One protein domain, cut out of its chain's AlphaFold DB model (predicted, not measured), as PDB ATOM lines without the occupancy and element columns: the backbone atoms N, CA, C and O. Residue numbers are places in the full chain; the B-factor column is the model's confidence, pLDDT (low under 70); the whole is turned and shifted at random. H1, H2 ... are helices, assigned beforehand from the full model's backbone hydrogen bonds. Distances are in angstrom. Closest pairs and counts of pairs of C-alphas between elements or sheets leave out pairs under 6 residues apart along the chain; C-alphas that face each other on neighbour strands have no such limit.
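What this domain is: This is residues 60 to 157 of the 170 residues of a protein of Edwardsiella anguillarum ET080813 (UniProt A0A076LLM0). Two long helices, H1 and H3, run side by side the same way as the core of an elongated body; H2 folds back beside part of H3, while H4 packs on H1, running opposite ways to it, and the short H5 packs on residues 63 to 70 of H1. You will find 98 printed residues with five named helices, H1 to H5 in chain order, and no named strand: all helix. The whole is compact, with a radius of gyration of the C-alphas of 13.5 A, and spans 45 by 25 by 16 A.

How they stand to each other: Start at H1, residues 60 to 80, which touches H3, residues 103 to 126, the same way at a shallow tilt of 34 degrees, only just short of steep; their closest C-alphas, Val 76 and Gly 123, are 3.9 A apart. Before H3 comes H2, residues 88 to 99, in a helical hairpin with it; H3 touches H2 with residues 106 to 116 alone, closest at the C-alphas of Leu 97 and Lys 106, 6.1 A. Go on to H4, residues 133 to 146, which touches H1 opposite ways at a steep tilt of 41 degrees, C-alphas 73 and 142 being closest at 5.2 A. H3 and H4, a helical hairpin, only just touch, with 3 pairs of C-alphas within 8 A, the closest Met 126 and Cys 135 at 6.1 A. H1, H3 and H4 form a bundle, three helices that touch one another. H5, residues 150 to 157, touches residues 63 to 70 of H1 alone, closest at the C-alphas of Ala 67 and Ala 150, 4.7 A; it is apart from H2. In H1, H2, H3, H4 and H5 every O i to N i+4 pair is within hydrogen-bond range.

Where its parts are: Find C-alpha 60 at (-9.862, 14.574, -25.265); from there H1 runs 30.3 A. H2 spans 16.7 A, H3 34.3 A and H4 19.9 A. H5, 10.2 A long, ends at C-alpha 157, (-6.004, 15.202, -33.180).

The domain as a whole: Look at the C-alphas of Thr 101 and Asp 131, the two farthest apart, at 45.3 A. The printed part has no cut, and no link is long. Residue 82 alone has a pLDDT under 70.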
ATOM      1  N   ALA A  60     -10.198  13.914 -24.003       71.31
ATOM      2  CA  ALA A  60      -9.862  14.574 -25.265       71.31
ATOM      3  C   ALA A  60      -9.128  15.910 -25.064       71.31
ATOM      4  O   ALA A  60      -8.144  16.176 -25.747       71.31
ATOM      5  N   SER A  61      -9.542  16.728 -24.091       78.12
ATOM      6  CA  SER A  61      -8.872  17.999 -23.782       78.12
ATOM      7  C   SER A  61      -7.454  17.781 -23.255       78.12
ATOM      8  O   SER A  61      -6.548  18.542 -23.586       78.12
ATOM      9  N   LEU A  62      -7.250  16.720 -22.471       85.31
ATOM     10  CA  LEU A  62      -5.938  16.371 -21.931       85.31
ATOM     11  C   LEU A  62      -4.997  15.827 -23.016       85.31
ATOM     12  O   LEU A  62      -3.848  16.256 -23.087       85.31
ATOM     13  N   ARG A  63      -5.488  14.948 -23.900       88.88
ATOM     14  CA  ARG A  63      -4.734  14.447 -25.065       88.88
ATOM     15  C   ARG A  63      -4.305  15.584 -25.988       88.88
ATOM     16  O   ARG A  63      -3.128  15.697 -26.324       88.88
ATOM     17  N   TYR A  64      -5.244  16.465 -26.315       91.44
ATOM     18  CA  TYR A  64      -4.988  17.635 -27.139       91.44
ATOM     19  C   TYR A  64      -3.900  18.534 -26.528       91.44
ATOM     20  O   TYR A  64      -2.935  18.885 -27.204       91.44
ATOM     21  N   ALA A  65      -3.988  18.838 -25.227       93.06
ATOM     22  CA  ALA A  65      -2.971  19.627 -24.532       93.06
ATOM     23  C   ALA A  65      -1.592  18.943 -24.513       93.06
ATOM     24  O   ALA A  65      -0.577  19.608 -24.707       93.06
ATOM     25  N   GLN A  66      -1.545  17.620 -24.328       93.75
ATOM     26  CA  GLN A  66      -0.301  16.847 -24.363       93.75
ATOM     27  C   GLN A  66       0.375  16.894 -25.738       93.75
ATOM     28  O   GLN A  66       1.589  17.059 -25.812       93.75
ATOM     29  N   ALA A  67      -0.393  16.798 -26.826       95.25
ATOM     30  CA  ALA A  67       0.138  16.922 -28.182       95.25
ATOM     31  C   ALA A  67       0.696  18.328 -28.467       95.25
ATOM     32  O   ALA A  67       1.775  18.453 -29.048       95.25
ATOM     33  N   LEU A  68       0.014  19.382 -28.002       97.44
ATOM     34  CA  LEU A  68       0.528  20.753 -28.098       97.44
ATOM     35  C   LEU A  68       1.836  20.928 -27.315       97.44
ATOM     36  O   LEU A  68       2.798  21.493 -27.834       97.44
ATOM     37  N   GLN A  69       1.891  20.415 -26.082       96.75
ATOM     38  CA  GLN A  69       3.100  20.460 -25.256       96.75
ATOM     39  C   GLN A  69       4.252  19.683 -25.888       96.75
ATOM     40  O   GLN A  69       5.391  20.144 -25.849       96.75
ATOM     41  N   LEU A  70       3.968  18.528 -26.489       95.75
ATOM     42  CA  LEU A  70       4.964  17.740 -27.202       95.75
ATOM     43  C   LEU A  70       5.585  18.552 -28.341       95.75
ATOM     44  O   LEU A  70       6.805  18.656 -28.390       95.75
ATOM     45  N   ALA A  71       4.774  19.183 -29.195       95.44
ATOM     46  CA  ALA A  71       5.270  20.020 -30.289       95.44
ATOM     47  C   ALA A  71       6.051  21.250 -29.792       95.44
ATOM     48  O   ALA A  71       7.088  21.603 -30.352       95.44
ATOM     49  N   PHE A  72       5.602  21.866 -28.695       96.69
ATOM     50  CA  PHE A  72       6.324  22.956 -28.042       96.69
ATOM     51  C   PHE A  72       7.718  22.514 -27.571       96.69
ATOM     52  O   PHE A  72       8.727  23.081 -27.991       96.69
ATOM     53  N   TYR A  73       7.797  21.492 -26.714       95.19
ATOM     54  CA  TYR A  73       9.066  21.051 -26.127       95.19
ATOM     55  C   TYR A  73       9.982  20.373 -27.142       95.19
ATOM     56  O   TYR A  73      11.202  20.432 -26.992       95.19
ATOM     57  N   HIS A  74       9.413  19.816 -28.207       93.12
ATOM     58  CA  HIS A  74      10.155  19.342 -29.360       93.12
ATOM     59  C   HIS A  74      10.997  20.461 -30.001       93.12
ATOM     60  O   HIS A  74      12.212  20.314 -30.163       93.12
ATOM     61  N   GLU A  75      10.387  21.613 -30.296       93.69
ATOM     62  CA  GLU A  75      11.100  22.764 -30.864       93.69
ATOM     63  C   GLU A  75      12.118  23.357 -29.883       93.69
ATOM     64  O   GLU A  75      13.243  23.683 -30.278       93.69
ATOM     65  N   VAL A  76      11.771  23.441 -28.590       93.81
ATOM     66  CA  VAL A  76      12.715  23.891 -27.550       93.81
ATOM     67  C   VAL A  76      13.961  23.001 -27.545       93.81
ATOM     68  O   VAL A  76      15.085  23.502 -27.618       93.81
ATOM     69  N   TYR A  77      13.768  21.679 -27.500       90.62
ATOM     70  CA  TYR A  77      14.850  20.702 -27.422       90.62
ATOM     71  C   TYR A  77      15.755  20.735 -28.659       90.62
ATOM     72  O   TYR A  77      16.983  20.763 -28.532       90.62
ATOM     73  N   ARG A  78      15.179  20.803 -29.867       90.31
ATOM     74  CA  ARG A  78      15.962  20.908 -31.112       90.31
ATOM     75  C   ARG A  78      16.836  22.155 -31.144       90.31
ATOM     76  O   ARG A  78      18.007  22.074 -31.522       90.31
ATOM     77  N   ARG A  79      16.292  23.295 -30.712       89.62
ATOM     78  CA  ARG A  79      17.037  24.561 -30.648       89.62
ATOM     79  C   ARG A  79      18.159  24.525 -29.625       89.62
ATOM     80  O   ARG A  79      19.272  24.944 -29.937       89.62
ATOM     81  N   CYS A  80      17.901  23.954 -28.455       88.88
ATOM     82  CA  CYS A  80      18.919  23.710 -27.439       88.88
ATOM     83  C   CYS A  80      20.081  22.838 -27.952       88.88
ATOM     84  O   CYS A  80      21.238  23.084 -27.606       88.88
ATOM     85  N   ASN A  81      19.797  21.879 -28.836       81.12
ATOM     86  CA  ASN A  81      20.788  20.994 -29.458       81.12
ATOM     87  C   ASN A  81      21.330  21.503 -30.807       81.12
ATOM     88  O   ASN A  81      21.799  20.721 -31.630       81.12
ATOM     89  N   GLN A  82      21.318  22.827 -31.012       68.44
ATOM     90  CA  GLN A  82      21.986  23.536 -32.116       68.44
ATOM     91  C   GLN A  82      21.466  23.230 -33.526       68.44
ATOM     92  O   GLN A  82      22.166  23.439 -34.519       68.44
ATOM     93  N   GLN A  83      20.210  22.806 -33.652       70.94
ATOM     94  CA  GLN A  83      19.567  22.735 -34.959       70.94
ATOM     95  C   GLN A  83      18.989  24.112 -35.304       70.94
ATOM     96  O   GLN A  83      17.983  24.551 -34.749       70.94
ATOM     97  N   ASN A  84      19.671  24.833 -36.200       72.12
ATOM     98  CA  ASN A  84      19.311  26.208 -36.559       72.12
ATOM     99  C   ASN A  84      18.134  26.319 -37.548       72.12
ATOM    100  O   ASN A  84      17.663  27.426 -37.825       72.12
ATOM    101  N   SER A  85      17.618  25.198 -38.038       78.94
ATOM    102  CA  SER A  85      16.439  25.139 -38.898       78.94
ATOM    103  C   SER A  85      15.174  24.833 -38.095       78.94
ATOM    104  O   SER A  85      15.234  24.189 -37.051       78.94
ATOM    105  N   LEU A  86      14.026  25.261 -38.623       76.19
ATOM    106  CA  LEU A  86      12.721  24.772 -38.169       76.19
ATOM    107  C   LEU A  86      12.644  23.253 -38.362       76.19
ATOM    108  O   LEU A  86      13.313  22.707 -39.249       76.19
ATOM    109  N   SER A  87      11.863  22.569 -37.527       88.19
ATOM    110  CA  SER A  87      11.760  21.117 -37.623       88.19
ATOM    111  C   SER A  87      10.967  20.655 -38.858       88.19
ATOM    112  O   SER A  87      10.193  21.417 -39.456       88.19
ATOM    113  N   PRO A  88      11.120  19.378 -39.253       89.88
ATOM    114  CA  PRO A  88      10.237  18.773 -40.239       89.88
ATOM    115  C   PRO A  88       8.779  18.716 -39.756       89.88
ATOM    116  O   PRO A  88       7.884  18.850 -40.586       89.88
ATOM    117  N   LEU A  89       8.534  18.597 -38.441       92.19
ATOM    118  CA  LEU A  89       7.185  18.670 -37.870       92.19
ATOM    119  C   LEU A  89       6.533  20.033 -38.154       92.19
ATOM    120  O   LEU A  89       5.451  20.066 -38.728       92.19
ATOM    121  N   TYR A  90       7.245  21.138 -37.904       93.69
ATOM    122  CA  TYR A  90       6.772  22.490 -38.233       93.69
ATOM    123  C   TYR A  90       6.408  22.626 -39.716       93.69
ATOM    124  O   TYR A  90       5.381  23.197 -40.088       93.69
ATOM    125  N   SER A  91       7.255  22.079 -40.594       93.19
ATOM    126  CA  SER A  91       7.010  22.110 -42.040       93.19
ATOM    127  C   SER A  91       5.741  21.331 -42.405       93.19
ATOM    128  O   SER A  91       4.908  21.832 -43.160       93.19
ATOM    129  N   ALA A  92       5.544  20.153 -41.802       94.62
ATOM    130  CA  ALA A  92       4.337  19.354 -41.975       94.62
ATOM    131  C   ALA A  92       3.080  20.067 -41.443       94.62
ATOM    132  O   ALA A  92       2.042  20.035 -42.103       94.62
ATOM    133  N   THR A  93       3.173  20.771 -40.310       96.50
ATOM    134  CA  THR A  93       2.083  21.591 -39.756       96.50
ATOM    135  C   THR A  93       1.674  22.702 -40.726       96.50
ATOM    136  O   THR A  93       0.486  22.880 -41.015       96.50
ATOM    137  N   VAL A  94       2.643  23.430 -41.292       96.25
ATOM    138  CA  VAL A  94       2.385  24.490 -42.282       96.25
ATOM    139  C   VAL A  94       1.753  23.932 -43.560       96.25
ATOM    140  O   VAL A  94       0.815  24.532 -44.094       96.25
ATOM    141  N   ASP A  95       2.223  22.790 -44.056       96.06
ATOM    142  CA  ASP A  95       1.654  22.168 -45.254       96.06
ATOM    143  C   ASP A  95       0.249  21.602 -45.003       96.06
ATOM    144  O   ASP A  95      -0.647  21.761 -45.841       96.06
ATOM    145  N   ALA A  96      -0.007  21.047 -43.817       95.25
ATOM    146  CA  ALA A  96      -1.349  20.658 -43.395       95.25
ATOM    147  C   ALA A  96      -2.291  21.875 -43.359       95.25
ATOM    148  O   ALA A  96      -3.382  21.829 -43.929       95.25
ATOM    149  N   LEU A  97      -1.857  23.008 -42.797       96.12
ATOM    150  CA  LEU A  97      -2.648  24.246 -42.751       96.12
ATOM    151  C   LEU A  97      -3.064  24.767 -44.130       96.12
ATOM    152  O   LEU A  97      -4.130  25.371 -44.263       96.12
ATOM    153  N   ARG A  98      -2.239  24.546 -45.156       94.69
ATOM    154  CA  ARG A  98      -2.539  24.952 -46.538       94.69
ATOM    155  C   ARG A  98      -3.585  24.067 -47.209       94.69
ATOM    156  O   ARG A  98      -4.209  24.506 -48.171       94.69
ATOM    157  N   THR A  99      -3.751  22.833 -46.739       93.50
ATOM    158  CA  THR A  99      -4.560  21.806 -47.408       93.50
ATOM    159  C   THR A  99      -5.885  21.524 -46.703       93.50
ATOM    160  O   THR A  99      -6.837  21.092 -47.356       93.50
ATOM    161  N   VAL A 100      -5.996  21.805 -45.400       93.75
ATOM    162  CA  VAL A 100      -7.250  21.618 -44.658       93.75
ATOM    163  C   VAL A 100      -8.317  22.649 -45.036       93.75
ATOM    164  O   VAL A 100      -8.063  23.848 -45.147       93.75
ATOM    165  N   THR A 101      -9.555  22.179 -45.185       90.06
ATOM    166  CA  THR A 101     -10.721  23.015 -45.528       90.06
ATOM    167  C   THR A 101     -11.702  23.178 -44.366       90.06
ATOM    168  O   THR A 101     -12.496  24.118 -44.352       90.06
ATOM    169  N   SER A 102     -11.637  22.299 -43.362       94.75
ATOM    170  CA  SER A 102     -12.461  22.383 -42.156       94.75
ATOM    171  C   SER A 102     -11.948  23.474 -41.215       94.75
ATOM    172  O   SER A 102     -10.785  23.459 -40.813       94.75
ATOM    173  N   LEU A 103     -12.833  24.383 -40.790       93.50
ATOM    174  CA  LEU A 103     -12.493  25.439 -39.827       93.50
ATOM    175  C   LEU A 103     -11.980  24.861 -38.498       93.50
ATOM    176  O   LEU A 103     -11.027  25.380 -37.927       93.50
ATOM    177  N   GLY A 104     -12.575  23.764 -38.022       92.81
ATOM    178  CA  GLY A 104     -12.172  23.131 -36.765       92.81
ATOM    179  C   GLY A 104     -10.798  22.458 -36.835       92.81
ATOM    180  O   GLY A 104     -10.059  22.461 -35.856       92.81
ATOM    181  N   GLU A 105     -10.427  21.884 -37.982       93.31
ATOM    182  CA  GLU A 105      -9.071  21.343 -38.187       93.31
ATOM    183  C   GLU A 105      -8.052  22.467 -38.355       93.31
ATOM    184  O   GLU A 105      -6.976  22.416 -37.766       93.31
ATOM    185  N   LYS A 106      -8.426  23.525 -39.079       95.38
ATOM    186  CA  LYS A 106      -7.591  24.712 -39.249       95.38
ATOM    187  C   LYS A 106      -7.262  25.378 -37.915       95.38
ATOM    188  O   LYS A 106      -6.101  25.702 -37.690       95.38
ATOM    189  N   ASN A 107      -8.246  25.556 -37.033       95.56
ATOM    190  CA  ASN A 107      -8.018  26.138 -35.708       95.56
ATOM    191  C   ASN A 107      -7.039  25.283 -34.898       95.56
ATOM    192  O   ASN A 107      -6.028  25.799 -34.442       95.56
ATOM    193  N   ARG A 108      -7.261  23.963 -34.839       95.44
ATOM    194  CA  ARG A 108      -6.358  23.043 -34.134       95.44
ATOM    195  C   ARG A 108      -4.928  23.106 -34.670       95.44
ATOM    196  O   ARG A 108      -3.999  23.277 -33.895       95.44
ATOM    197  N   LEU A 109      -4.740  23.030 -35.986       97.06
ATOM    198  CA  LEU A 109      -3.407  23.150 -36.586       97.06
ATOM    199  C   LEU A 109      -2.781  24.538 -36.373       97.06
ATOM    200  O   LEU A 109      -1.563  24.652 -36.288       97.06
ATOM    201  N   THR A 110      -3.593  25.590 -36.253       97.44
ATOM    202  CA  THR A 110      -3.107  26.938 -35.922       97.44
ATOM    203  C   THR A 110      -2.599  26.991 -34.479       97.44
ATOM    204  O   THR A 110      -1.529  27.540 -34.230       97.44
ATOM    205  N   ASP A 111      -3.311  26.365 -33.540       97.38
ATOM    206  CA  ASP A 111      -2.871  26.246 -32.149       97.38
ATOM    207  C   ASP A 111      -1.564  25.447 -32.039       97.38
ATOM    208  O   ASP A 111      -0.662  25.830 -31.288       97.38
ATOM    209  N   LEU A 112      -1.426  24.370 -32.823       97.50
ATOM    210  CA  LEU A 112      -0.178  23.609 -32.925       97.50
ATOM    211  C   LEU A 112       0.966  24.492 -33.428       97.50
ATOM    212  O   LEU A 112       1.998  24.581 -32.766       97.50
ATOM    213  N   LEU A 113       0.746  25.220 -34.528       97.44
ATOM    214  CA  LEU A 113       1.732  26.133 -35.105       97.44
ATOM    215  C   LEU A 113       2.184  27.203 -34.100       97.44
ATOM    216  O   LEU A 113       3.371  27.522 -34.017       97.44
ATOM    217  N   TYR A 114       1.262  27.760 -33.310       97.94
ATOM    218  CA  TYR A 114       1.618  28.716 -32.261       97.94
ATOM    219  C   TYR A 114       2.510  28.095 -31.185       97.94
ATOM    220  O   TYR A 114       3.467  28.740 -30.753       97.94
ATOM    221  N   ASN A 115       2.240  26.853 -30.783       97.81
ATOM    222  CA  ASN A 115       3.071  26.139 -29.818       97.81
ATOM    223  C   ASN A 115       4.462  25.829 -30.381       97.81
ATOM    224  O   ASN A 115       5.451  26.042 -29.684       97.81
ATOM    225  N   GLU A 116       4.569  25.420 -31.644       96.06
ATOM    226  CA  GLU A 116       5.864  25.203 -32.296       96.06
ATOM    227  C   GLU A 116       6.675  26.509 -32.375       96.06
ATOM    228  O   GLU A 116       7.841  26.552 -31.982       96.06
ATOM    229  N   MET A 117       6.060  27.619 -32.802       96.31
ATOM    230  CA  MET A 117       6.735  28.924 -32.853       96.31
ATOM    231  C   MET A 117       7.178  29.408 -31.467       96.31
ATOM    232  O   MET A 117       8.282  29.939 -31.323       96.31
ATOM    233  N   ALA A 118       6.336  29.219 -30.448       96.94
ATOM    234  CA  ALA A 118       6.659  29.571 -29.072       96.94
ATOM    235  C   ALA A 118       7.802  28.706 -28.522       96.94
ATOM    236  O   ALA A 118       8.731  29.237 -27.910       96.94
ATOM    237  N   GLY A 119       7.779  27.397 -28.790       95.38
ATOM    238  CA  GLY A 119       8.844  26.473 -28.409       95.38
ATOM    239  C   GLY A 119      10.167  26.826 -29.082       95.38
ATOM    240  O   GLY A 119      11.203  26.925 -28.430       95.38
ATOM    241  N   ASN A 120      10.122  27.153 -30.371       94.00
ATOM    242  CA  ASN A 120      11.269  27.630 -31.132       94.00
ATOM    243  C   ASN A 120      11.860  28.920 -30.530       94.00
ATOM    244  O   ASN A 120      13.074  29.025 -30.350       94.00
ATOM    245  N   ALA A 121      11.014  29.896 -30.180       93.62
ATOM    246  CA  ALA A 121      11.445  31.141 -29.545       93.62
ATOM    247  C   ALA A 121      12.081  30.905 -28.168       93.62
ATOM    248  O   ALA A 121      13.151  31.446 -27.878       93.62
ATOM    249  N   LEU A 122      11.459  30.064 -27.336       94.06
ATOM    250  CA  LEU A 122      12.000  29.716 -26.028       94.06
ATOM    251  C   LEU A 122      13.324  28.956 -26.149       94.06
ATOM    252  O   LEU A 122      14.270  29.263 -25.431       94.06
ATOM    253  N   GLY A 123      13.420  28.014 -27.085       92.56
ATOM    254  CA  GLY A 123      14.644  27.274 -27.361       92.56
ATOM    255  C   GLY A 123      15.796  28.179 -27.794       92.56
ATOM    256  O   GLY A 123      16.912  28.009 -27.312       92.56
ATOM    257  N   MET A 124      15.538  29.195 -28.627       90.69
ATOM    258  CA  MET A 124      16.542  30.218 -28.955       90.69
ATOM    259  C   MET A 124      16.981  31.013 -27.721       90.69
ATOM    260  O   MET A 124      18.172  31.273 -27.555       90.69
ATOM    261  N   ALA A 125      16.041  31.379 -26.845       91.12
ATOM    262  CA  ALA A 125      16.362  32.090 -25.611       91.12
ATOM    263  C   ALA A 125      17.219  31.219 -24.670       91.12
ATOM    264  O   ALA A 125      18.257  31.667 -24.184       91.12
ATOM    265  N   MET A 126      16.845  29.951 -24.477       91.75
ATOM    266  CA  MET A 126      17.559  29.002 -23.615       91.75
ATOM    267  C   MET A 126      18.915  28.573 -24.180       91.75
ATOM    268  O   MET A 126      19.834  28.314 -23.411       91.75
ATOM    269  N   ALA A 127      19.085  28.531 -25.504       87.31
ATOM    270  CA  ALA A 127      20.364  28.188 -26.126       87.31
ATOM    271  C   ALA A 127      21.489  29.185 -25.787       87.31
ATOM    272  O   ALA A 127      22.664  28.853 -25.939       87.31
ATOM    273  N   SER A 128      21.139  30.389 -25.322       84.25
ATOM    274  CA  SER A 128      22.102  31.383 -24.841       84.25
ATOM    275  C   SER A 128      22.475  31.228 -23.359       84.25
ATOM    276  O   SER A 128      23.387  31.920 -22.904       84.25
ATOM    277  N   ASP A 129      21.831  30.318 -22.611       84.56
ATOM    278  CA  ASP A 129      22.191  30.056 -21.213       84.56
ATOM    279  C   ASP A 129      23.569  29.362 -21.124       84.56
ATOM    280  O   ASP A 129      23.752  28.282 -21.698       84.56
ATOM    281  N   PRO A 130      24.528  29.923 -20.361       80.75
ATOM    282  CA  PRO A 130      25.903  29.418 -20.295       80.75
ATOM    283  C   PRO A 130      25.996  28.000 -19.718       80.75
ATOM    284  O   PRO A 130      26.782  27.191 -20.207       80.75
ATOM    285  N   ASP A 131      25.141  27.672 -18.747       84.38
ATOM    286  CA  ASP A 131      25.163  26.378 -18.050       84.38
ATOM    287  C   ASP A 131      24.246  25.329 -18.700       84.38
ATOM    288  O   ASP A 131      24.192  24.186 -18.252       84.38
ATOM    289  N   ARG A 132      23.471  25.713 -19.729       83.44
ATOM    290  CA  ARG A 132      22.480  24.870 -20.433       83.44
ATOM    291  C   ARG A 132      21.473  24.125 -19.538       83.44
ATOM    292  O   ARG A 132      20.744  23.262 -20.024       83.44
ATOM    293  N   GLN A 133      21.357  24.477 -18.258       88.69
ATOM    294  CA  GLN A 133      20.470  23.795 -17.311       88.69
ATOM    295  C   GLN A 133      19.002  23.852 -17.754       88.69
ATOM    296  O   GLN A 133      18.282  22.861 -17.663       88.69
ATOM    297  N   ARG A 134      18.557  24.992 -18.295       90.12
ATOM    298  CA  ARG A 134      17.192  25.137 -18.821       90.12
ATOM    299  C   ARG A 134      16.935  24.248 -20.038       90.12
ATOM    300  O   ARG A 134      15.847  23.693 -20.164       90.12
ATOM    301  N   CYS A 135      17.950  24.060 -20.878       90.00
ATOM    302  CA  CYS A 135      17.894  23.126 -21.995       90.00
ATOM    303  C   CYS A 135      17.797  21.667 -21.532       90.00
ATOM    304  O   CYS A 135      17.050  20.903 -22.136       90.00
ATOM    305  N   ALA A 136      18.488  21.292 -20.449       90.44
ATOM    306  CA  ALA A 136      18.361  19.958 -19.862       90.44
ATOM    307  C   ALA A 136      16.929  19.702 -19.359       90.44
ATOM    308  O   ALA A 136      16.312  18.723 -19.760       90.44
ATOM    309  N   VAL A 137      16.354  20.642 -18.599       91.88
ATOM    310  CA  VAL A 137      14.964  20.536 -18.114       91.88
ATOM    311  C   VAL A 137      13.965  20.430 -19.270       91.88
ATOM    312  O   VAL A 137      13.043  19.621 -19.222       91.88
ATOM    313  N   ALA A 138      14.137  21.226 -20.330       91.56
ATOM    314  CA  ALA A 138      13.289  21.123 -21.515       91.56
ATOM    315  C   ALA A 138      13.418  19.757 -22.208       91.56
ATOM    316  O   ALA A 138      12.413  19.208 -22.659       91.56
ATOM    317  N   GLY A 139      14.632  19.201 -22.255       90.88
ATOM    318  CA  GLY A 139      14.887  17.846 -22.736       90.88
ATOM    319  C   GLY A 139      14.182  16.785 -21.897       90.88
ATOM    320  O   GLY A 139      13.510  15.929 -22.462       90.88
ATOM    321  N   ASP A 140      14.243  16.881 -20.569       92.88
ATOM    322  CA  ASP A 140      13.567  15.939 -19.669       92.88
ATOM    323  C   ASP A 140      12.047  15.954 -19.873       92.88
ATOM    324  O   ASP A 140      11.415  14.900 -19.973       92.88
ATOM    325  N   ILE A 141      11.448  17.144 -19.993       93.88
ATOM    326  CA  ILE A 141      10.010  17.285 -20.257       93.88
ATOM    327  C   ILE A 141       9.659  16.709 -21.631       93.88
ATOM    328  O   ILE A 141       8.683  15.970 -21.762       93.88
ATOM    329  N   TYR A 142      10.470  16.998 -22.652       93.25
ATOM    330  CA  TYR A 142      10.285  16.423 -23.981       93.25
ATOM    331  C   TYR A 142      10.323  14.887 -23.943       93.25
ATOM    332  O   TYR A 142       9.435  14.238 -24.493       93.25
ATOM    333  N   GLN A 143      11.283  14.294 -23.225       91.69
ATOM    334  CA  GLN A 143      11.387  12.842 -23.061       91.69
ATOM    335  C   GLN A 143      10.190  12.244 -22.314       91.69
ATOM    336  O   GLN A 143       9.688  11.184 -22.692       91.69
ATOM    337  N   GLN A 144       9.688  12.912 -21.277       93.12
ATOM    338  CA  GLN A 144       8.477  12.471 -20.580       93.12
ATOM    339  C   GLN A 144       7.264  12.466 -21.517       93.12
ATOM    340  O   GLN A 144       6.489  11.510 -21.516       93.12
ATOM    341  N   LEU A 145       7.121  13.500 -22.349       93.56
ATOM    342  CA  LEU A 145       6.035  13.602 -23.321       93.56
ATOM    343  C   LEU A 145       6.158  12.545 -24.425       93.56
ATOM    344  O   LEU A 145       5.154  11.915 -24.755       93.56
ATOM    345  N   LEU A 146       7.364  12.288 -24.942       91.44
ATOM    346  CA  LEU A 146       7.618  11.231 -25.929       91.44
ATOM    347  C   LEU A 146       7.214   9.842 -25.430       91.44
ATOM    348  O   LEU A 146       6.656   9.054 -26.187       91.44
ATOM    349  N   ASN A 147       7.451   9.557 -24.151       90.19
ATOM    350  CA  ASN A 147       7.113   8.275 -23.531       90.19
ATOM    351  C   ASN A 147       5.663   8.210 -23.010       90.19
ATOM    352  O   ASN A 147       5.297   7.276 -22.296       90.19
ATOM    353  N   SER A 148       4.836   9.204 -23.340       90.00
ATOM    354  CA  SER A 148       3.434   9.297 -22.925       90.00
ATOM    355  C   SER A 148       2.468   9.015 -24.087       90.00
ATOM    356  O   SER A 148       2.854   8.538 -25.151       90.00
ATOM    357  N   ALA A 149       1.183   9.340 -23.907       89.69
ATOM    358  CA  ALA A 149       0.189   9.291 -24.978       89.69
ATOM    359  C   ALA A 149       0.318  10.445 -25.996       89.69
ATOM    360  O   ALA A 149      -0.362  10.417 -27.023       89.69
ATOM    361  N   ALA A 150       1.170  11.447 -25.742       93.44
ATOM    362  CA  ALA A 150       1.280  12.652 -26.564       93.44
ATOM    363  C   ALA A 150       1.586  12.387 -28.056       93.44
ATOM    364  O   ALA A 150       0.918  12.997 -28.893       93.44
ATOM    365  N   PRO A 151       2.494  11.461 -28.440       93.81
ATOM    366  CA  PRO A 151       2.721  11.147 -29.855       93.81
ATOM    367  C   PRO A 151       1.478  10.556 -30.529       93.81
ATOM    368  O   PRO A 151       1.153  10.888 -31.668       93.81
ATOM    369  N   GLY A 152       0.739   9.711 -29.805       92.44
ATOM    370  CA  GLY A 152      -0.533   9.167 -30.279       92.44
ATOM    371  C   GLY A 152      -1.601  10.250 -30.437       92.44
ATOM    372  O   GLY A 152      -2.339  10.242 -31.420       92.44
ATOM    373  N   ALA A 153      -1.658  11.208 -29.511       92.25
ATOM    374  CA  ALA A 153      -2.563  12.351 -29.589       92.25
ATOM    375  C   ALA A 153      -2.226  13.280 -30.767       92.25
ATOM    376  O   ALA A 153      -3.135  13.727 -31.462       92.25
ATOM    377  N   LEU A 154      -0.939  13.494 -31.072       94.50
ATOM    378  CA  LEU A 154      -0.505  14.246 -32.255       94.50
ATOM    379  C   LEU A 154      -1.067  13.624 -33.547       94.50
ATOM    380  O   LEU A 154      -1.656  14.313 -34.385       94.50
ATOM    381  N   GLN A 155      -0.993  12.295 -33.652       94.38
ATOM    382  CA  GLN A 155      -1.527  11.561 -34.797       94.38
ATOM    383  C   GLN A 155      -3.060  11.579 -34.857       94.38
ATOM    384  O   GLN A 155      -3.633  11.632 -35.943       94.38
ATOM    385  N   GLN A 156      -3.743  11.530 -33.715       91.62
ATOM    386  CA  GLN A 156      -5.208  11.477 -33.659       91.62
ATOM    387  C   GLN A 156      -5.860  12.845 -33.884       91.62
ATOM    388  O   GLN A 156      -6.804  12.951 -34.667       91.62
ATOM    389  N   ASP A 157      -5.361  13.886 -33.215       91.69
ATOM    390  CA  ASP A 157      -6.004  15.202 -33.180       91.69
ATOM    391  C   ASP A 157      -5.525  16.134 -34.298       91.69
ATOM    392  O   ASP A 157      -6.291  16.994 -34.745       91.69
TER     393      ASP A 157